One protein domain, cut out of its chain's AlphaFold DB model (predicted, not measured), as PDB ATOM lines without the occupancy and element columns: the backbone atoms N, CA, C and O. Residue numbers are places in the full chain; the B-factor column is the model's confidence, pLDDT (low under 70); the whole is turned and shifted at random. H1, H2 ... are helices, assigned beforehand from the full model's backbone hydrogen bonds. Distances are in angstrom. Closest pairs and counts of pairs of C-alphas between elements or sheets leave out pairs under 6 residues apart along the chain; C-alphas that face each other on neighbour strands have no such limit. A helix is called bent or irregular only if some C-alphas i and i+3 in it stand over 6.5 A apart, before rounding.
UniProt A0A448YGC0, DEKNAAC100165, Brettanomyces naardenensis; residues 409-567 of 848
ATOM      1  N   LYS A 409     190.972 129.637 218.394       89.88
ATOM      2  CA  LYS A 409     192.312 129.481 217.788       89.88
ATOM      3  C   LYS A 409     192.497 130.392 216.573       89.88
ATOM      4  O   LYS A 409     193.460 131.154 216.535       89.88
ATOM      5  N   ASP A 410     191.544 130.375 215.643       90.38
ATOM      6  CA  ASP A 410     191.550 131.188 214.422       90.38
ATOM      7  C   ASP A 410     191.606 132.697 214.766       90.38
ATOM      8  O   ASP A 410     192.249 133.478 214.063       90.38
ATOM      9  N   ASN A 411     190.982 133.131 215.869       90.94
ATOM     10  CA  ASN A 411     191.056 134.515 216.352       90.94
ATOM     11  C   ASN A 411     192.357 134.827 217.117       90.94
ATOM     12  O   ASN A 411     192.926 135.895 216.902       90.94
ATOM     13  N   ILE A 412     192.887 133.911 217.940       91.12
ATOM     14  CA  ILE A 412     194.217 134.069 218.564       91.12
ATOM     15  C   ILE A 412     195.307 134.212 217.491       91.12
ATOM     16  O   ILE A 412     196.163 135.085 217.621       91.12
ATOM     17  N   ALA A 413     195.237 133.445 216.399       89.81
ATOM     18  CA  ALA A 413     196.154 133.562 215.264       89.81
ATOM     19  C   ALA A 413     196.148 134.979 214.652       89.81
ATOM     20  O   ALA A 413     197.207 135.587 214.486       89.81
ATOM     21  N   LYS A 414     194.959 135.551 214.400       89.81
ATOM     22  CA  LYS A 414     194.798 136.936 213.907       89.81
ATOM     23  C   LYS A 414     195.373 137.961 214.888       89.81
ATOM     24  O   LYS A 414     196.110 138.857 214.478       89.81
ATOM     25  N   PHE A 415     195.085 137.817 216.186       89.75
ATOM     26  CA  PHE A 415     195.613 138.721 217.212       89.75
ATOM     27  C   PHE A 415     197.139 138.627 217.353       89.75
ATOM     28  O   PHE A 415     197.781 139.658 217.556       89.75
ATOM     29  N   ILE A 416     197.739 137.442 217.195       91.94
ATOM     30  CA  ILE A 416     199.200 137.268 217.152       91.94
ATOM     31  C   ILE A 416     199.788 137.930 215.899       91.94
ATOM     32  O   ILE A 416     200.786 138.638 216.019       91.94
ATOM     33  N   GLY A 417     199.157 137.783 214.728       89.62
ATOM     34  CA  GLY A 417     199.554 138.471 213.493       89.62
ATOM     35  C   GLY A 417     199.580 139.995 213.654       89.62
ATOM     36  O   GLY A 417     200.642 140.608 213.565       89.62
ATOM     37  N   SER A 418     198.442 140.589 214.030       90.62
ATOM     38  CA  SER A 418     198.328 142.029 214.315       90.62
ATOM     39  C   SER A 418     199.325 142.490 215.392       90.62
ATOM     40  O   SER A 418     199.962 143.538 215.264       90.62
ATOM     41  N   SER A 419     199.554 141.679 216.431       92.06
ATOM     42  CA  SER A 419     200.560 141.980 217.458       92.06
ATOM     43  C   SER A 419     201.992 141.961 216.913       92.06
ATOM     44  O   SER A 419     202.798 142.802 217.304       92.06
ATOM     45  N   ARG A 420     202.327 141.056 215.988       92.56
ATOM     46  CA  ARG A 420     203.644 141.004 215.334       92.56
ATOM     47  C   ARG A 420     203.876 142.204 214.428       92.56
ATOM     48  O   ARG A 420     204.954 142.791 214.505       92.56
ATOM     49  N   ASP A 421     202.873 142.635 213.670       91.81
ATOM     50  CA  ASP A 421     202.964 143.871 212.888       91.81
ATOM     51  C   ASP A 421     203.121 145.108 213.789       91.81
ATOM     52  O   ASP A 421     203.938 145.982 213.493       91.81
ATOM     53  N   ARG A 422     202.457 145.147 214.955       89.94
ATOM     54  CA  ARG A 422     202.679 146.205 215.958       89.94
ATOM     55  C   ARG A 422     204.083 146.168 216.567       89.94
ATOM     56  O   ARG A 422     204.714 147.220 216.659       89.94
ATOM     57  N   VAL A 423     204.598 144.994 216.948       91.75
ATOM     58  CA  VAL A 423     205.984 144.814 217.437       91.75
ATOM     59  C   VAL A 423     206.989 145.286 216.386       91.75
ATOM     60  O   VAL A 423     207.875 146.077 216.696       91.75
ATOM     61  N   LYS A 424     206.812 144.875 215.127       90.56
ATOM     62  CA  LYS A 424     207.649 145.281 213.995       90.56
ATOM     63  C   LYS A 424     207.595 146.792 213.750       90.56
ATOM     64  O   LYS A 424     208.644 147.413 213.616       90.56
ATOM     65  N   GLY A 425     206.405 147.397 213.772       90.19
ATOM     66  CA  GLY A 425     206.235 148.848 213.660       90.19
ATOM     67  C   GLY A 425     206.944 149.620 214.779       90.19
ATOM     68  O   GLY A 425     207.577 150.643 214.515       90.19
ATOM     69  N   TYR A 426     206.921 149.105 216.014       89.31
ATOM     70  CA  TYR A 426     207.720 149.655 217.111       89.31
ATOM     71  C   TYR A 426     209.228 149.441 216.918       89.31
ATOM     72  O   TYR A 426     209.991 150.371 217.166       89.31
ATOM     73  N   TRP A 427     209.678 148.273 216.451       90.38
ATOM     74  CA  TRP A 427     211.093 148.019 216.145       90.38
ATOM     75  C   TRP A 427     211.636 148.945 215.053       90.38
ATOM     76  O   TRP A 427     212.753 149.444 215.182       90.38
ATOM     77  N   ASP A 428     210.848 149.213 214.011       87.69
ATOM     78  CA  ASP A 428     211.216 150.122 212.925       87.69
ATOM     79  C   ASP A 428     211.228 151.588 213.401       87.69
ATOM     80  O   ASP A 428     212.183 152.315 213.124       87.69
ATOM     81  N   LEU A 429     210.242 152.010 214.205       85.75
ATOM     82  CA  LEU A 429     210.205 153.339 214.836       85.75
ATOM     83  C   LEU A 429     211.370 153.571 215.817       85.75
ATOM     84  O   LEU A 429     211.915 154.672 215.889       85.75
ATOM     85  N   LEU A 430     211.745 152.541 216.580       84.44
ATOM     86  CA  LEU A 430     212.813 152.582 217.584       84.44
ATOM     87  C   LEU A 430     214.185 152.164 217.037       84.44
ATOM     88  O   LEU A 430     215.127 152.007 217.820       84.44
ATOM     89  N   MET A 431     214.297 151.995 215.717       83.00
ATOM     90  CA  MET A 431     215.538 151.708 214.990       83.00
ATOM     91  C   MET A 431     216.303 150.491 215.552       83.00
ATOM     92  O   MET A 431     217.512 150.538 215.756       83.00
ATOM     93  N   TYR A 432     215.588 149.398 215.842       82.62
ATOM     94  CA  TYR A 432     216.176 148.140 216.318       82.62
ATOM     95  C   TYR A 432     217.011 147.447 215.234       82.62
ATOM     96  O   TYR A 432     216.503 147.183 214.138       82.62
ATOM     97  N   ASP A 433     218.240 147.065 215.589       85.38
ATOM     98  CA  ASP A 433     219.106 146.194 214.784       85.38
ATOM     99  C   ASP A 433     218.531 144.769 214.681       85.38
ATOM    100  O   ASP A 433     217.903 144.276 215.621       85.38
ATOM    101  N   ASP A 434     218.835 144.049 213.597       82.81
ATOM    102  CA  ASP A 434     218.381 142.662 213.392       82.81
ATOM    103  C   ASP A 434     218.764 141.708 214.535       82.81
ATOM    104  O   ASP A 434     217.999 140.803 214.865       82.81
ATOM    105  N   ASP A 435     219.930 141.894 215.159       83.56
ATOM    106  CA  ASP A 435     220.368 141.067 216.294       83.56
ATOM    107  C   ASP A 435     219.636 141.406 217.602       83.56
ATOM    108  O   ASP A 435     219.473 140.533 218.455       83.56
ATOM    109  N   GLU A 436     219.124 142.632 217.750       82.75
ATOM    110  CA  GLU A 436     218.269 143.006 218.883       82.75
ATOM    111  C   GLU A 436     216.836 142.477 218.687       82.75
ATOM    112  O   GLU A 436     216.224 142.011 219.648       82.75
ATOM    113  N   ARG A 437     216.330 142.442 217.443       87.88
ATOM    114  CA  ARG A 437     215.037 141.816 217.089       87.88
ATOM    115  C   ARG A 437     215.034 140.308 217.379       87.88
ATOM    116  O   ARG A 437     214.100 139.803 217.996       87.88
ATOM    117  N   LYS A 438     216.124 139.604 217.037       87.06
ATOM    118  CA  LYS A 438     216.326 138.161 217.313       87.06
ATOM    119  C   LYS A 438     216.288 137.784 218.799       87.06
ATOM    120  O   LYS A 438     216.151 136.602 219.114       87.06
ATOM    121  N   ASN A 439     216.426 138.744 219.718       86.94
ATOM    122  CA  ASN A 439     216.376 138.466 221.153       86.94
ATOM    123  C   ASN A 439     214.958 138.099 221.639       86.94
ATOM    124  O   ASN A 439     214.831 137.353 222.609       86.94
ATOM    125  N   PHE A 440     213.908 138.576 220.960       89.12
ATOM    126  CA  PHE A 440     212.514 138.207 221.225       89.12
ATOM    127  C   PHE A 440     212.134 136.989 220.368       89.12
ATOM    128  O   PHE A 440     211.763 137.100 219.198       89.12
ATOM    129  N   LYS A 441     212.300 135.795 220.940       88.44
ATOM    130  CA  LYS A 441     212.222 134.505 220.227       88.44
ATOM    131  C   LYS A 441     210.791 134.148 219.838       88.44
ATOM    132  O   LYS A 441     210.557 133.518 218.813       88.44
ATOM    133  N   GLU A 442     209.849 134.605 220.647       88.12
ATOM    134  CA  GLU A 442     208.406 134.414 220.566       88.12
ATOM    135  C   GLU A 442     207.832 134.954 219.239       88.12
ATOM    136  O   GLU A 442     206.868 134.411 218.697       88.12
ATOM    137  N   TYR A 443     208.483 135.964 218.646       88.81
ATOM    138  CA  TYR A 443     208.162 136.483 217.312       88.81
ATOM    139  C   TYR A 443     208.353 135.450 216.191       88.81
ATOM    140  O   TYR A 443     207.580 135.436 215.237       88.81
ATOM    141  N   TYR A 444     209.347 134.567 216.311       86.81
ATOM    142  CA  TYR A 444     209.741 133.605 215.272       86.81
ATOM    143  C   TYR A 444     209.026 132.248 215.395       86.81
ATOM    144  O   TYR A 444     209.379 131.284 214.718       86.81
ATOM    145  N   VAL A 445     208.012 132.151 216.261       87.88
ATOM    146  CA  VAL A 445     207.141 130.973 216.352       87.88
ATOM    147  C   VAL A 445     206.166 130.996 215.174       87.88
ATOM    148  O   VAL A 445     205.184 131.732 215.205       87.88
ATOM    149  N   GLU A 446     206.433 130.222 214.123       83.38
ATOM    150  CA  GLU A 446     205.579 130.139 212.919       83.38
ATOM    151  C   GLU A 446     204.543 128.996 212.973       83.38
ATOM    152  O   GLU A 446     203.646 128.935 212.140       83.38
ATOM    153  N   SER A 447     204.644 128.090 213.951       83.50
ATOM    154  CA  SER A 447     203.741 126.940 214.096       83.50
ATOM    155  C   SER A 447     202.412 127.341 214.746       83.50
ATOM    156  O   SER A 447     202.385 127.740 215.910       83.50
ATOM    157  N   GLU A 448     201.307 127.169 214.014       75.50
ATOM    158  CA  GLU A 448     199.943 127.457 214.488       75.50
ATOM    159  C   GLU A 448     199.551 126.623 215.723       75.50
ATOM    160  O   GLU A 448     198.867 127.124 216.614       75.50
ATOM    161  N   ASP A 449     200.064 125.393 215.858       78.44
ATOM    162  CA  ASP A 449     199.884 124.554 217.057       78.44
ATOM    163  C   ASP A 449     200.444 125.198 218.343       78.44
ATOM    164  O   ASP A 449     200.064 124.824 219.453       78.44
ATOM    165  N   GLN A 450     201.350 126.174 218.206       82.62
ATOM    166  CA  GLN A 450     201.971 126.909 219.309       82.62
ATOM    167  C   GLN A 450     201.301 128.273 219.565       82.62
ATOM    168  O   GLN A 450     201.695 128.979 220.499       82.62
ATOM    169  N   PHE A 451     200.263 128.641 218.797       85.38
ATOM    170  CA  PHE A 451     199.483 129.877 218.966       85.38
ATOM    171  C   PHE A 451     198.543 129.775 220.172       85.38
ATOM    172  O   PHE A 451     197.324 129.641 220.078       85.38
ATOM    173  N   THR A 452     199.162 129.823 221.346       88.62
ATOM    174  CA  THR A 452     198.516 129.753 222.652       88.62
ATOM    175  C   THR A 452     198.227 131.143 223.210       88.62
ATOM    176  O   THR A 452     198.853 132.138 222.841       88.62
ATOM    177  N   GLU A 453     197.304 131.207 224.168       87.56
ATOM    178  CA  GLU A 453     196.961 132.441 224.883       87.56
ATOM    179  C   GLU A 453     198.188 133.075 225.565       87.56
ATOM    180  O   GLU A 453     198.356 134.287 225.512       87.56
ATOM    181  N   GLY A 454     199.118 132.255 226.077       89.75
ATOM    182  CA  GLY A 454     200.389 132.725 226.640       89.75
ATOM    183  C   GLY A 454     201.336 133.366 225.616       89.75
ATOM    184  O   GLY A 454     202.021 134.331 225.951       89.75
ATOM    185  N   LEU A 455     201.345 132.903 224.358       91.06
ATOM    186  CA  LEU A 455     202.114 133.546 223.282       91.06
ATOM    187  C   LEU A 455     201.525 134.921 222.925       91.06
ATOM    188  O   LEU A 455     202.270 135.880 222.719       91.06
ATOM    189  N   LEU A 456     200.194 135.047 222.919       91.62
ATOM    190  CA  LEU A 456     199.514 136.334 222.756       91.62
ATOM    191  C   LEU A 456     199.769 137.278 223.950       91.62
ATOM    192  O   LEU A 456     199.959 138.481 223.748       91.62
ATOM    193  N   THR A 457     199.842 136.754 225.179       92.25
ATOM    194  CA  THR A 457     200.237 137.528 226.369       92.25
ATOM    195  C   THR A 457     201.670 138.046 226.246       92.25
ATOM    196  O   THR A 457     201.873 139.251 226.365       92.25
ATOM    197  N   ALA A 458     202.644 137.194 225.909       92.81
ATOM    198  CA  ALA A 458     204.041 137.603 225.719       92.81
ATOM    199  C   ALA A 458     204.200 138.665 224.612       92.81
ATOM    200  O   ALA A 458     204.934 139.640 224.775       92.81
ATOM    201  N   HIS A 459     203.455 138.533 223.509       92.25
ATOM    202  CA  HIS A 459     203.374 139.572 222.478       92.25
ATOM    203  C   HIS A 459     202.785 140.891 223.003       92.25
ATOM    204  O   HIS A 459     203.282 141.961 222.654       92.25
ATOM    205  N   SER A 460     201.761 140.833 223.854       91.81
ATOM    206  CA  SER A 460     201.136 142.021 224.451       91.81
ATOM    207  C   SER A 460     202.062 142.730 225.448       91.81
ATOM    208  O   SER A 460     202.131 143.959 225.453       91.81
ATOM    209  N   GLU A 461     202.811 141.971 226.252       93.19
ATOM    210  CA  GLU A 461     203.813 142.490 227.190       93.19
ATOM    211  C   GLU A 461     204.989 143.159 226.462       93.19
ATOM    212  O   GLU A 461     205.385 144.267 226.835       93.19
ATOM    213  N   GLU A 462     205.503 142.557 225.382       91.75
ATOM    214  CA  GLU A 462     206.570 143.170 224.579       91.75
ATOM    215  C   GLU A 462     206.079 144.432 223.849       91.75
ATOM    216  O   GLU A 462     206.808 145.422 223.801       91.75
ATOM    217  N   ILE A 463     204.826 144.479 223.372       92.50
ATOM    218  CA  ILE A 463     204.219 145.724 222.861       92.50
ATOM    219  C   ILE A 463     204.169 146.793 223.957       92.50
ATOM    220  O   ILE A 463     204.517 147.946 223.699       92.50
ATOM    221  N   GLU A 464     203.761 146.455 225.184       92.75
ATOM    222  CA  GLU A 464     203.700 147.435 226.274       92.75
ATOM    223  C   GLU A 464     205.101 147.925 226.686       92.75
ATOM    224  O   GLU A 464     205.283 149.113 226.969       92.75
ATOM    225  N   ARG A 465     206.108 147.042 226.673       92.00
ATOM    226  CA  ARG A 465     207.521 147.383 226.893       92.00
ATOM    227  C   ARG A 465     208.058 148.299 225.792       92.00
ATOM    228  O   ARG A 465     208.594 149.360 226.110       92.00
ATOM    229  N   LEU A 466     207.891 147.931 224.522       90.25
ATOM    230  CA  LEU A 466     208.336 148.728 223.375       90.25
ATOM    231  C   LEU A 466     207.631 150.089 223.328       90.25
ATOM    232  O   LEU A 466     208.266 151.096 223.033       90.25
ATOM    233  N   ARG A 467     206.349 150.160 223.702       89.75
ATOM    234  CA  ARG A 467     205.607 151.421 223.846       89.75
ATOM    235  C   ARG A 467     206.200 152.320 224.932       89.75
ATOM    236  O   ARG A 467     206.429 153.498 224.672       89.75
ATOM    237  N   LYS A 468     206.507 151.771 226.114       88.81
ATOM    238  CA  LYS A 468     207.194 152.503 227.198       88.81
ATOM    239  C   LYS A 468     208.572 153.001 226.748       88.81
ATOM    240  O   LYS A 468     208.916 154.149 227.022       88.81
ATOM    241  N   GLU A 469     209.333 152.184 226.016       86.19
ATOM    242  CA  GLU A 469     210.617 152.600 225.436       86.19
ATOM    243  C   GLU A 469     210.425 153.735 224.413       86.19
ATOM    244  O   GLU A 469     211.106 154.760 224.495       86.19
ATOM    245  N   ALA A 470     209.434 153.623 223.522       87.25
ATOM    246  CA  ALA A 470     209.093 154.647 222.538       87.25
ATOM    247  C   ALA A 470     208.708 155.986 223.172       87.25
ATOM    248  O   ALA A 470     209.200 157.019 222.721       87.25
ATOM    249  N   ASP A 471     207.914 155.994 224.245       86.38
ATOM    250  CA  ASP A 471     207.592 157.226 224.970       86.38
ATOM    251  C   ASP A 471     208.839 157.870 225.610       86.38
ATOM    252  O   ASP A 471     208.952 159.099 225.621       86.38
ATOM    253  N   THR A 472     209.824 157.080 226.067       84.44
ATOM    254  CA  THR A 472     211.109 157.623 226.560       84.44
ATOM    255  C   THR A 472     212.054 158.102 225.452       84.44
ATOM    256  O   THR A 472     212.759 159.092 225.649       84.44
ATOM    257  N   LEU A 473     212.048 157.461 224.276       84.12
ATOM    258  CA  LEU A 473     212.894 157.823 223.131       84.12
ATOM    259  C   LEU A 473     212.290 158.929 222.249       84.12
ATOM    260  O   LEU A 473     213.026 159.626 221.551       84.12
ATOM    261  N   LYS A 474     210.980 159.181 222.313       85.88
ATOM    262  CA  LYS A 474     210.264 160.256 221.600       85.88
ATOM    263  C   LYS A 474     210.956 161.639 221.625       85.88
ATOM    264  O   LYS A 474     211.127 162.207 220.543       85.88
ATOM    265  N   PRO A 475     211.429 162.189 222.768       84.56
ATOM    266  CA  PRO A 475     212.160 163.467 222.800       84.56
ATOM    267  C   PRO A 475     213.580 163.424 222.198       84.56
ATOM    268  O   PRO A 475     214.165 164.487 221.965       84.56
ATOM    269  N   ILE A 476     214.138 162.232 221.961       85.19
ATOM    270  CA  ILE A 476     215.387 162.012 221.217       85.19
ATOM    271  C   ILE A 476     215.069 161.904 219.721       85.19
ATOM    272  O   ILE A 476     215.646 162.643 218.932       85.19
ATOM    273  N   LEU A 477     214.079 161.097 219.322       83.44
ATOM    274  CA  LEU A 477     213.635 160.954 217.925       83.44
ATOM    275  C   LEU A 477     213.188 162.299 217.307       83.44
ATOM    276  O   LEU A 477     213.548 162.618 216.171       83.44
ATOM    277  N   GLN A 478     212.490 163.147 218.070       86.12
ATOM    278  CA  GLN A 478     212.164 164.525 217.665       86.12
ATOM    279  C   GLN A 478     213.417 165.395 217.454       86.12
ATOM    280  O   GLN A 478     213.489 166.188 216.510       86.12
ATOM    281  N   GLY A 479     214.433 165.233 218.302       84.62
ATOM    282  CA  GLY A 479     215.711 165.927 218.169       84.62
ATOM    283  C   GLY A 479     216.554 165.437 216.987       84.62
ATOM    284  O   GLY A 479     217.151 166.246 216.284       84.62
ATOM    285  N   ILE A 480     216.523 164.135 216.692       85.56
ATOM    286  CA  ILE A 480     217.131 163.534 215.495       85.56
ATOM    287  C   ILE A 480     216.470 164.086 214.226       85.56
ATOM    288  O   ILE A 480     217.159 164.487 213.290       85.56
ATOM    289  N   SER A 481     215.138 164.174 214.198       85.88
ATOM    290  CA  SER A 481     214.404 164.721 213.053       85.88
ATOM    291  C   SER A 481     214.673 166.214 212.836       85.88
ATOM    292  O   SER A 481     214.994 166.629 211.720       85.88
ATOM    293  N   THR A 482     214.655 167.025 213.899       86.88
ATOM    294  CA  THR A 482     215.005 168.454 213.802       86.88
ATOM    295  C   THR A 482     216.476 168.674 213.440       86.88
ATOM    296  O   THR A 482     216.774 169.564 212.643       86.88
ATOM    297  N   LEU A 483     217.402 167.835 213.917       86.75
ATOM    298  CA  LEU A 483     218.793 167.836 213.461       86.75
ATOM    299  C   LEU A 483     218.888 167.511 211.963       86.75
ATOM    300  O   LEU A 483     219.505 168.272 211.219       86.75
ATOM    301  N   ASN A 484     218.229 166.449 211.495       86.25
ATOM    302  CA  ASN A 484     218.193 166.072 210.078       86.25
ATOM    303  C   ASN A 484     217.598 167.186 209.196       86.25
ATOM    304  O   ASN A 484     218.141 167.477 208.126       86.25
ATOM    305  N   GLN A 485     216.548 167.877 209.657       88.75
ATOM    306  CA  GLN A 485     216.021 169.070 208.988       88.75
ATOM    307  C   GLN A 485     217.075 170.183 208.913       88.75
ATOM    308  O   GLN A 485     217.304 170.727 207.837       88.75
ATOM    309  N   LEU A 486     217.750 170.519 210.015       87.12
ATOM    310  CA  LEU A 486     218.751 171.593 210.035       87.12
ATOM    311  C   LEU A 486     220.006 171.243 209.214       87.12
ATOM    312  O   LEU A 486     220.628 172.132 208.631       87.12
ATOM    313  N   LEU A 487     220.365 169.960 209.108       87.12
ATOM    314  CA  LEU A 487     221.411 169.472 208.203       87.12
ATOM    315  C   LEU A 487     220.990 169.602 206.733       87.12
ATOM    316  O   LEU A 487     221.800 170.017 205.902       87.12
ATOM    317  N   LYS A 488     219.719 169.328 206.410       88.81
ATOM    318  CA  LYS A 488     219.142 169.575 205.081       88.81
ATOM    319  C   LYS A 488     219.098 171.071 204.752       88.81
ATOM    320  O   LYS A 488     219.606 171.459 203.704       88.81
ATOM    321  N   GLU A 489     218.614 171.920 205.660       86.88
ATOM    322  CA  GLU A 489     218.638 173.385 205.511       86.88
ATOM    323  C   GLU A 489     220.070 173.914 205.326       86.88
ATOM    324  O   GLU A 489     220.302 174.789 204.492       86.88
ATOM    325  N   LYS A 490     221.058 173.357 206.046       86.94
ATOM    326  CA  LYS A 490     222.477 173.672 205.828       86.94
ATOM    327  C   LYS A 490     222.932 173.250 204.430       86.94
ATOM    328  O   LYS A 490     223.576 174.047 203.755       86.94
ATOM    329  N   LYS A 491     222.606 172.036 203.980       87.44
ATOM    330  CA  LYS A 491     222.981 171.542 202.647       87.44
ATOM    331  C   LYS A 491     222.386 172.412 201.537       87.44
ATOM    332  O   LYS A 491     223.126 172.847 200.661       87.44
ATOM    333  N   GLU A 492     221.100 172.741 201.619       88.12
ATOM    334  CA  GLU A 492     220.417 173.647 200.684       88.12
ATOM    335  C   GLU A 492     221.025 175.062 200.705       88.12
ATOM    336  O   GLU A 492     221.162 175.705 199.660       88.12
ATOM    337  N   LEU A 493     221.456 175.551 201.872       86.88
ATOM    338  CA  LEU A 493     222.152 176.831 202.018       86.88
ATOM    339  C   LEU A 493     223.579 176.808 201.443       86.88
ATOM    340  O   LEU A 493     224.007 177.779 200.819       86.88
ATOM    341  N   ASP A 494     224.314 175.710 201.615       86.62
ATOM    342  CA  ASP A 494     225.650 175.530 201.048       86.62
ATOM    343  C   ASP A 494     225.585 175.348 199.521       86.62
ATOM    344  O   ASP A 494     226.400 175.928 198.805       86.62
ATOM    345  N   GLU A 495     224.602 174.608 198.999       88.19
ATOM    346  CA  GLU A 495     224.335 174.445 197.562       88.19
ATOM    347  C   GLU A 495     223.887 175.754 196.911       88.19
ATOM    348  O   GLU A 495     224.519 176.210 195.956       88.19
ATOM    349  N   SER A 496     222.876 176.428 197.468       84.00
ATOM    350  CA  SER A 496     222.450 177.740 196.971       84.00
ATOM    351  C   SER A 496     223.563 178.784 197.061       84.00
ATOM    352  O   SER A 496     223.650 179.634 196.183       84.00
ATOM    353  N   SER A 497     224.486 178.697 198.029       82.50
ATOM    354  CA  SER A 497     225.642 179.601 198.086       82.50
ATOM    355  C   SER A 497     226.697 179.373 196.992       82.50
ATOM    356  O   SER A 497     227.465 180.294 196.690       82.50
ATOM    357  N   LYS A 498     226.727 178.184 196.375       85.44
ATOM    358  CA  LYS A 498     227.637 177.843 195.268       85.44
ATOM    359  C   LYS A 498     227.101 178.291 193.905       85.44
ATOM    360  O   LYS A 498     227.891 178.435 192.979       85.44
ATOM    361  N   ASP A 499     225.797 178.547 193.777       86.06
ATOM    362  CA  ASP A 499     225.190 179.045 192.536       86.06
ATOM    363  C   ASP A 499     225.629 180.498 192.232       86.06
ATOM    364  O   ASP A 499     225.278 181.413 192.985       86.06
ATOM    365  N   PRO A 500     226.338 180.776 191.120       81.50
ATOM    366  CA  PRO A 500     226.675 182.146 190.736       81.50
ATOM    367  C   PRO A 500     225.445 182.973 190.317       81.50
ATOM    368  O   PRO A 500     225.480 184.203 190.410       81.50
ATOM    369  N   SER A 501     224.329 182.346 189.910       81.94
ATOM    370  CA  SER A 501     223.124 183.059 189.458       81.94
ATOM    371  C   SER A 501     222.514 183.938 190.553       81.94
ATOM    372  O   SER A 501     221.929 184.978 190.248       81.94
ATOM    373  N   ARG A 502     222.680 183.577 191.835       79.75
ATOM    374  CA  ARG A 502     222.111 184.314 192.979       79.75
ATOM    375  C   ARG A 502     222.582 185.767 193.073       79.75
ATOM    376  O   ARG A 502     221.819 186.617 193.529       79.75
ATOM    377  N   LEU A 503     223.802 186.056 192.612       78.75
ATOM    378  CA  LEU A 503     224.385 187.403 192.604       78.75
ATOM    379  C   LEU A 503     223.799 188.277 191.485       78.75
ATOM    380  O   LEU A 503     223.684 189.488 191.653       78.75
ATOM    381  N   LEU A 504     223.385 187.655 190.376       82.00
ATOM    382  CA  LEU A 504     222.879 188.313 189.165       82.00
ATOM    383  C   LEU A 504     221.370 188.627 189.223       82.00
ATOM    384  O   LEU A 504     220.846 189.337 188.368       82.00
ATOM    385  N   ARG A 505     220.645 188.108 190.222       84.19
ATOM    386  CA  ARG A 505     219.208 188.376 190.418       84.19
ATOM    387  C   ARG A 505     218.992 189.780 190.991       84.19
ATOM    388  O   ARG A 505     219.700 190.187 191.906       84.19
ATOM    389  N   ARG A 506     217.939 190.482 190.549       83.88
ATOM    390  CA  ARG A 506     217.592 191.845 191.025       83.88
ATOM    391  C   ARG A 506     217.417 191.949 192.550       83.88
ATOM    392  O   ARG A 506     217.688 192.992 193.133       83.88
ATOM    393  N   ASP A 507     217.005 190.856 193.190       84.94
ATOM    394  CA  ASP A 507     216.803 190.745 194.641       84.94
ATOM    395  C   ASP A 507     218.054 190.234 195.402       84.94
ATOM    396  O   ASP A 507     217.946 189.894 196.581       84.94
ATOM    397  N   SER A 508     219.239 190.166 194.777       83.44
ATOM    398  CA  SER A 508     220.451 189.518 195.323       83.44
ATOM    399  C   SER A 508     220.812 189.954 196.747       83.44
ATOM    400  O   SER A 508     221.004 189.100 197.610       83.44
ATOM    401  N   PHE A 509     220.789 191.252 197.067       83.50
ATOM    402  CA  PHE A 509     221.017 191.750 198.434       83.50
ATOM    403  C   PHE A 509     220.021 191.172 199.463       83.50
ATOM    404  O   PHE A 509     220.385 190.851 200.597       83.50
ATOM    405  N   ARG A 510     218.757 190.982 199.067       84.31
ATOM    406  CA  ARG A 510     217.697 190.379 199.892       84.31
ATOM    407  C   ARG A 510     217.818 188.852 199.965       84.31
ATOM    408  O   ARG A 510     217.282 188.252 200.896       84.31
ATOM    409  N   ILE A 511     218.492 188.215 199.007       84.38
ATOM    410  CA  ILE A 511     218.850 186.789 199.045       84.38
ATOM    411  C   ILE A 511     220.033 186.598 200.003       84.38
ATOM    412  O   ILE A 511     219.867 185.940 201.025       84.38
ATOM    413  N   LEU A 512     221.156 187.288 199.781       85.12
ATOM    414  CA  LEU A 512     222.354 187.223 200.630       85.12
ATOM    415  C   LEU A 512     222.055 187.567 202.100       85.12
ATOM    416  O   LEU A 512     222.532 186.884 203.002       85.12
ATOM    417  N   ARG A 513     221.204 188.568 202.374       85.75
ATOM    418  CA  ARG A 513     220.790 188.898 203.752       85.75
ATOM    419  C   ARG A 513     219.914 187.814 204.402       85.75
ATOM    420  O   ARG A 513     219.906 187.715 205.627       85.75
ATOM    421  N   ARG A 514     219.177 187.008 203.623       86.25
ATOM    422  CA  ARG A 514     218.474 185.819 204.142       86.25
ATOM    423  C   ARG A 514     219.445 184.663 204.356       86.25
ATOM    424  O   ARG A 514     219.409 184.089 205.437       86.25
ATOM    425  N   GLU A 515     220.319 184.377 203.388       87.31
ATOM    426  CA  GLU A 515     221.368 183.356 203.514       87.31
ATOM    427  C   GLU A 515     222.204 183.573 204.774       87.31
ATOM    428  O   GLU A 515     222.361 182.661 205.574       87.31
ATOM    429  N   GLU A 516     222.701 184.789 205.005       86.00
ATOM    430  CA  GLU A 516     223.567 185.063 206.153       86.00
ATOM    431  C   GLU A 516     222.794 185.032 207.482       86.00
ATOM    432  O   GLU A 516     223.317 184.593 208.509       86.00
ATOM    433  N   LYS A 517     221.502 185.392 207.467       86.69
ATOM    434  CA  LYS A 517     220.595 185.175 208.608       86.69
ATOM    435  C   LYS A 517     220.298 183.684 208.843       86.69
ATOM    436  O   LYS A 517     220.029 183.306 209.980       86.69
ATOM    437  N   ALA A 518     220.354 182.843 207.810       85.00
ATOM    438  CA  ALA A 518     220.258 181.392 207.936       85.00
ATOM    439  C   ALA A 518     221.579 180.790 208.444       85.00
ATOM    440  O   ALA A 518     221.546 180.052 209.423       85.00
ATOM    441  N   ARG A 519     222.746 181.191 207.910       86.00
ATOM    442  CA  ARG A 519     224.071 180.768 208.414       86.00
ATOM    443  C   ARG A 519     224.221 181.070 209.899       86.00
ATOM    444  O   ARG A 519     224.524 180.173 210.670       86.00
ATOM    445  N   THR A 520     223.937 182.306 210.312       84.50
ATOM    446  CA  THR A 520     224.056 182.744 211.718       84.50
ATOM    447  C   THR A 520     223.004 182.152 212.664       84.50
ATOM    448  O   THR A 520     223.187 182.224 213.883       84.50
ATOM    449  N   LYS A 521     221.929 181.551 212.133       86.44
ATOM    450  CA  LYS A 521     221.023 180.661 212.876       86.44
ATOM    451  C   LYS A 521     221.609 179.252 212.977       86.44
ATOM    452  O   LYS A 521     221.831 178.771 214.082       86.44
ATOM    453  N   LEU A 522     221.880 178.610 211.840       86.62
ATOM    454  CA  LEU A 522     222.354 177.225 211.752       86.62
ATOM    455  C   LEU A 522     223.666 177.022 212.517       86.62
ATOM    456  O   LEU A 522     223.779 176.071 213.278       86.62
ATOM    457  N   SER A 523     224.606 177.968 212.441       82.81
ATOM    458  CA  SER A 523     225.876 177.932 213.183       82.81
ATOM    459  C   SER A 523     225.738 178.091 214.705       82.81
ATOM    460  O   SER A 523     226.751 178.111 215.399       82.81
ATOM    461  N   LYS A 524     224.519 178.286 215.222       85.00
ATOM    462  CA  LYS A 524     224.193 178.312 216.657       85.00
ATOM    463  C   LYS A 524     223.266 177.160 217.037       85.00
ATOM    464  O   LYS A 524     223.496 176.510 218.048       85.00
ATOM    465  N   LEU A 525     222.245 176.908 216.217       86.31
ATOM    466  CA  LEU A 525     221.242 175.872 216.454       86.31
ATOM    467  C   LEU A 525     221.798 174.461 216.247       86.31
ATOM    468  O   LEU A 525     221.506 173.604 217.069       86.31
ATOM    469  N   LEU A 526     222.630 174.223 215.221       85.62
ATOM    470  CA  LEU A 526     223.219 172.896 214.989       85.62
ATOM    471  C   LEU A 526     224.076 172.435 216.184       85.62
ATOM    472  O   LEU A 526     223.738 171.395 216.736       85.62
ATOM    473  N   PRO A 527     225.086 173.190 216.675       85.31
ATOM    474  CA  PRO A 527     225.829 172.775 217.870       85.31
ATOM    475  C   PRO A 527     224.920 172.604 219.095       85.31
ATOM    476  O   PRO A 527     224.991 171.582 219.763       85.31
ATOM    477  N   SER A 528     224.008 173.555 219.341       86.56
ATOM    478  CA  SER A 528     223.113 173.513 220.505       86.56
ATOM    479  C   SER A 528     222.223 172.269 220.536       86.56
ATOM    480  O   SER A 528     222.055 171.682 221.597       86.56
ATOM    481  N   ILE A 529     221.657 171.865 219.395       86.75
ATOM    482  CA  ILE A 529     220.785 170.685 219.296       86.75
ATOM    483  C   ILE A 529     221.610 169.395 219.317       86.75
ATOM    484  O   ILE A 529     221.172 168.401 219.880       86.75
ATOM    485  N   MET A 530     222.828 169.401 218.770       85.12
ATOM    486  CA  MET A 530     223.726 168.245 218.847       85.12
ATOM    487  C   MET A 530     224.221 167.985 220.273       85.12
ATOM    488  O   MET A 530     224.254 166.831 220.696       85.12
ATOM    489  N   ASP A 531     224.555 169.030 221.031       86.12
ATOM    490  CA  ASP A 531     224.932 168.902 222.440       86.12
ATOM    491  C   ASP A 531     223.722 168.517 223.313       86.12
ATOM    492  O   ASP A 531     223.851 167.671 224.197       86.12
ATOM    493  N   GLU A 532     222.523 169.037 223.014       88.00
ATOM    494  CA  GLU A 532     221.266 168.596 223.640       88.00
ATOM    495  C   GLU A 532     220.963 167.114 223.350       88.00
ATOM    496  O   GLU A 532     220.550 166.382 224.251       88.00
ATOM    497  N   MET A 533     221.208 166.640 222.121       86.56
ATOM    498  CA  MET A 533     221.053 165.225 221.767       86.56
ATOM    499  C   MET A 533     222.058 164.339 222.491       86.56
ATOM    500  O   MET A 533     221.646 163.346 223.083       86.56
ATOM    501  N   LYS A 534     223.346 164.702 222.521       85.38
ATOM    502  CA  LYS A 534     224.353 163.962 223.304       85.38
ATOM    503  C   LYS A 534     223.962 163.882 224.781       85.38
ATOM    504  O   LYS A 534     224.055 162.809 225.364       85.38
ATOM    505  N   ALA A 535     223.486 164.983 225.370       86.69
ATOM    506  CA  ALA A 535     223.035 165.005 226.759       86.69
ATOM    507  C   ALA A 535     221.847 164.055 226.998       86.69
ATOM    508  O   ALA A 535     221.900 163.249 227.923       86.69
ATOM    509  N   LYS A 536     220.818 164.092 226.141       85.75
ATOM    510  CA  LYS A 536     219.644 163.204 226.236       85.75
ATOM    511  C   LYS A 536     219.977 161.729 225.990       85.75
ATOM    512  O   LYS A 536     219.429 160.870 226.669       85.75
ATOM    513  N   LEU A 537     220.879 161.427 225.053       85.12
ATOM    514  CA  LEU A 537     221.345 160.062 224.771       85.12
ATOM    515  C   LEU A 537     222.126 159.487 225.956       85.12
ATOM    516  O   LEU A 537     221.808 158.398 226.424       85.12
ATOM    517  N   LEU A 538     223.073 160.254 226.506       84.62
ATOM    518  CA  LEU A 538     223.795 159.866 227.718       84.62
ATOM    519  C   LEU A 538     222.850 159.741 228.920       84.62
ATOM    520  O   LEU A 538     223.031 158.854 229.746       84.62
ATOM    521  N   GLU A 539     221.833 160.596 229.040       85.62
ATOM    522  CA  GLU A 539     220.812 160.471 230.084       85.62
ATOM    523  C   GLU A 539     219.966 159.195 229.924       85.62
ATOM    524  O   GLU A 539     219.678 158.538 230.921       85.62
ATOM    525  N   TYR A 540     219.611 158.807 228.696       83.62
ATOM    526  CA  TYR A 540     218.901 157.559 228.403       83.62
ATOM    527  C   TYR A 540     219.741 156.323 228.762       83.62
ATOM    528  O   TYR A 540     219.279 155.469 229.520       83.62
ATOM    529  N   GLU A 541     221.001 156.271 228.320       84.81
ATOM    530  CA  GLU A 541     221.937 155.181 228.637       84.81
ATOM    531  C   GLU A 541     222.192 155.075 230.156       84.81
ATOM    532  O   GLU A 541     222.075 153.995 230.736       84.81
ATOM    533  N   ASN A 542     222.432 156.197 230.850       82.25
ATOM    534  CA  ASN A 542     222.630 156.207 232.310       82.25
ATOM    535  C   ASN A 542     221.365 155.847 233.116       82.25
ATOM    536  O   ASN A 542     221.476 155.454 234.277       82.25
ATOM    537  N   ARG A 543     220.165 155.968 232.533       80.19
ATOM    538  CA  ARG A 543     218.894 155.537 233.149       80.19
ATOM    539  C   ARG A 543     218.598 154.043 232.947       80.19
ATOM    540  O   ARG A 543     217.556 153.581 233.404       80.19
ATOM    541  N   GLY A 544     219.494 153.294 232.299       67.25
ATOM    542  CA  GLY A 544     219.311 151.872 231.989       67.25
ATOM    543  C   GLY A 544     218.646 151.601 230.635       67.25
ATOM    544  O   GLY A 544     218.232 150.472 230.385       67.25
ATOM    545  N   GLY A 545     218.540 152.608 229.762       69.62
ATOM    546  CA  GLY A 545     218.205 152.400 228.354       69.62
ATOM    547  C   GLY A 545     219.335 151.683 227.606       69.62
ATOM    548  O   GLY A 545     220.505 151.782 227.982       69.62
ATOM    549  N   ARG A 546     219.000 150.963 226.527       75.19
ATOM    550  CA  ARG A 546     220.014 150.380 225.626       75.19
ATOM    551  C   ARG A 546     220.842 151.479 224.951       75.19
ATOM    552  O   ARG A 546     220.358 152.593 224.767       75.19
ATOM    553  N   THR A 547     222.060 151.159 224.515       77.75
ATOM    554  CA  THR A 547     222.833 152.067 223.652       77.75
ATOM    555  C   THR A 547     222.020 152.377 222.400       77.75
ATOM    556  O   THR A 547     221.701 151.452 221.651       77.75
ATOM    557  N   PHE A 548     221.660 153.639 222.162       80.31
ATOM    558  CA  PHE A 548     220.820 153.978 221.012       80.31
ATOM    559  C   PHE A 548     221.662 153.937 219.731       80.31
ATOM    560  O   PHE A 548     222.518 154.797 219.488       80.31
ATOM    561  N   LYS A 549     221.438 152.901 218.925       80.56
ATOM    562  CA  LYS A 549     222.110 152.671 217.648       80.56
ATOM    563  C   LYS A 549     221.204 153.032 216.480       80.56
ATOM    564  O   LYS A 549     219.990 153.139 216.616       80.56
ATOM    565  N   VAL A 550     221.833 153.194 215.325       77.25
ATOM    566  CA  VAL A 550     221.193 153.307 214.018       77.25
ATOM    567  C   VAL A 550     222.068 152.515 213.048       77.25
ATOM    568  O   VAL A 550     223.267 152.784 212.967       77.25
ATOM    569  N   ASP A 551     221.503 151.548 212.326       69.00
ATOM    570  CA  ASP A 551     222.222 150.652 211.400       69.00
ATOM    571  C   ASP A 551     223.414 149.897 212.055       69.00
ATOM    572  O   ASP A 551     224.506 149.838 211.491       69.00
ATOM    573  N   GLY A 552     223.258 149.381 213.281       70.56
ATOM    574  CA  GLY A 552     224.321 148.702 214.040       70.56
ATOM    575  C   GLY A 552     225.346 149.621 214.721       70.56
ATOM    576  O   GLY A 552     226.090 149.174 215.596       70.56
ATOM    577  N   GLU A 553     225.390 150.910 214.379       78.31
ATOM    578  CA  GLU A 553     226.362 151.867 214.919       78.31
ATOM    579  C   GLU A 553     225.750 152.759 216.016       78.31
ATOM    580  O   GLU A 553     224.688 153.349 215.795       78.31
ATOM    581  N   PRO A 554     226.415 152.951 217.176       82.19
ATOM    582  CA  PRO A 554     225.960 153.887 218.206       82.19
ATOM    583  C   PRO A 554     225.783 155.302 217.646       82.19
ATOM    584  O   PRO A 554     226.723 155.901 217.116       82.19
ATOM    585  N   TYR A 555     224.588 155.876 217.798       81.31
ATOM    586  CA  TYR A 555     224.240 157.156 217.179       81.31
ATOM    587  C   TYR A 555     225.092 158.324 217.704       81.31
ATOM    588  O   TYR A 555     225.315 159.302 216.994       81.31
ATOM    589  N   LEU A 556     225.651 158.201 218.912       81.00
ATOM    590  CA  LEU A 556     226.607 159.158 219.479       81.00
ATOM    591  C   LEU A 556     227.876 159.292 218.605       81.00
ATOM    592  O   LEU A 556     228.363 160.404 218.401       81.00
ATOM    593  N   ASN A 557     228.342 158.202 217.977       82.31
ATOM    594  CA  ASN A 557     229.453 158.237 217.018       82.31
ATOM    595  C   ASN A 557     229.054 158.963 215.721       82.31
ATOM    596  O   ASN A 557     229.800 159.825 215.246       82.31
ATOM    597  N   LYS A 558     227.853 158.676 215.190       79.69
ATOM    598  CA  LYS A 558     227.286 159.374 214.020       79.69
ATOM    599  C   LYS A 558     227.128 160.878 214.295       79.69
ATOM    600  O   LYS A 558     227.499 161.696 213.455       79.69
ATOM    601  N   LEU A 559     226.691 161.272 215.497       81.38
ATOM    602  CA  LEU A 559     226.657 162.674 215.939       81.38
ATOM    603  C   LEU A 559     228.046 163.319 215.970       81.38
ATOM    604  O   LEU A 559     228.185 164.463 215.537       81.38
ATOM    605  N   GLU A 560     229.085 162.626 216.441       80.75
ATOM    606  CA  GLU A 560     230.442 163.175 216.391       80.75
ATOM    607  C   GLU A 560     230.975 163.337 214.958       80.75
ATOM    608  O   GLU A 560     231.704 164.291 214.689       80.75
ATOM    609  N   GLU A 561     230.663 162.431 214.027       80.81
ATOM    610  CA  GLU A 561     231.065 162.576 212.618       80.81
ATOM    611  C   GLU A 561     230.331 163.737 211.933       80.81
ATOM    612  O   GLU A 561     230.948 164.562 211.242       80.81
ATOM    613  N   ILE A 562     229.031 163.877 212.207       79.56
ATOM    614  CA  ILE A 562     228.256 165.063 211.838       79.56
ATOM    615  C   ILE A 562     228.927 166.312 212.427       79.56
ATOM    616  O   ILE A 562     229.085 167.297 211.718       79.56
ATOM    617  N   GLU A 563     229.419 166.295 213.668       80.31
ATOM    618  CA  GLU A 563     230.068 167.468 214.271       80.31
ATOM    619  C   GLU A 563     231.385 167.810 213.559       80.31
ATOM    620  O   GLU A 563     231.608 168.959 213.169       80.31
ATOM    621  N   LYS A 564     232.232 166.799 213.328       77.75
ATOM    622  CA  LYS A 564     233.539 166.917 212.659       77.75
ATOM    623  C   LYS A 564     233.406 167.447 211.224       77.75
ATOM    624  O   LYS A 564     234.282 168.183 210.770       77.75
ATOM    625  N   SER A 565     232.314 167.117 210.528       72.81
ATOM    626  CA  SER A 565     232.011 167.591 209.168       72.81
ATOM    627  C   SER A 565     231.221 168.912 209.128       72.81
ATOM    628  O   SER A 565     231.381 169.710 208.197       72.81
ATOM    629  N   VAL A 566     230.384 169.196 210.131       68.88
ATOM    630  CA  VAL A 566     229.547 170.405 210.186       68.88
ATOM    631  C   VAL A 566     230.292 171.605 210.757       68.88
ATOM    632  O   VAL A 566     230.098 172.712 210.242       68.88
ATOM    633  N   ILE A 567     231.126 171.392 211.778       67.81
ATOM    634  CA  ILE A 567     231.894 172.413 212.493       67.81
ATOM    635  C   ILE A 567     233.367 172.327 212.051       67.81
ATOM    636  O   ILE A 567     234.160 171.609 212.663       67.81
TER     637      ILE A 567
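Overview. This is residues 409 to 567 of the 848 residues of the protein "DEKNAAC100165" of Brettanomyces naardenensis (UniProt A0A448YGC0). One long helix, H4, bent near its middle into a wide V, runs through most of the length of this model, with a helix side by side with each of its arms: H1 along H4a, and the long H6, folded back through the short H5, along H4b. H7 packs on the far part of H6 and makes a helical hairpin with it, while the short H2 and H3 lie on the way from H1 to H4. The printed part has 159 residues with seven named helices, H1 to H7 in chain order, and no named strand, and is all helix. The outline is a rod of 73 by 35 by 22 A; it is only just loose, close to extended, with a radius of gyration of the C-alphas of 22.4 A.

Along the chain. H1, residues 409 to 429, begins with C-alpha 409 at (192.312, 129.481, 217.788) and is 30.0 A long. H2, residues 434 to 437, measures 5.1 A and H3, residues 441 to 444, 5.6 A. H4, residues 453 to 498, was assigned as one helix by its hydrogen bonds but is bent: C-alphas 472 and 475 are 7.0 A apart. Its arms are H4a, residues 453 to 472, 28.9 A, and H4b, residues 475 to 498, 34.7 A, beginning with C-alpha 475 at (212.160, 163.467, 222.800). H5, residues 501 to 504, measures 5.3 A; H6, residues 508 to 542, 49.8 A. H7, residues 555 to 566, measures 15.9 A and ends with C-alpha 566 at (229.547, 170.405, 210.186).

Arrangement. H4 is the hub, touching three other helices; its arms stand at a steep tilt of 53 degrees. H4a touches H1, the same way at a shallow tilt of 21 degrees; their closest C-alphas, Ile 416 and Leu 456, are 5.7 A apart. With residues 455 to 459 alone H4a touches H3, closest at the C-alphas of Glu 442 and Leu 455, 6.9 A. H2 is close to but not clearly touching H1, the C-alphas of Trp 427 and Arg 437 being closest at 7.4 A. H4b touches H6, opposite ways at a shallow tilt of 28 degrees, closest at the C-alphas of Gly 479 and Met 533, 6.5 A. H5 is close to but not clearly touching H6, with the C-alphas of Arg 502 and Ser 508 closest at 5.9 A. In the hairpin, H6 touches H7 with residues 527 to 537 alone, opposite ways at a shallow tilt of 26 degrees, closest at the C-alphas of Lys 534 and Leu 556, 6.5 A. H1 and H6 are apart. Every O i to N i+4 pair is within hydrogen-bond range in H1, H4a and H7, with 19 of 20 in H4b and 28 of 31 in H6; H2, H3 and H5 are too short for such a pair.

Size, cuts and confidence. The two C-alphas farthest apart, those of Asp 449 and Arg 506, are 74.3 A apart. The printed part has no cut. The link from H6 to H7, 12 residues, is long, and in it residues 549 to 550 pair antiparallel with residues 553 to 554. Residues 504 to 510, of which 508 to 510 belong to H6, stand free. The mean pLDDT of the printed part is 85.2, and residues 544 to 545, 551 and 566 to 567 are under 70.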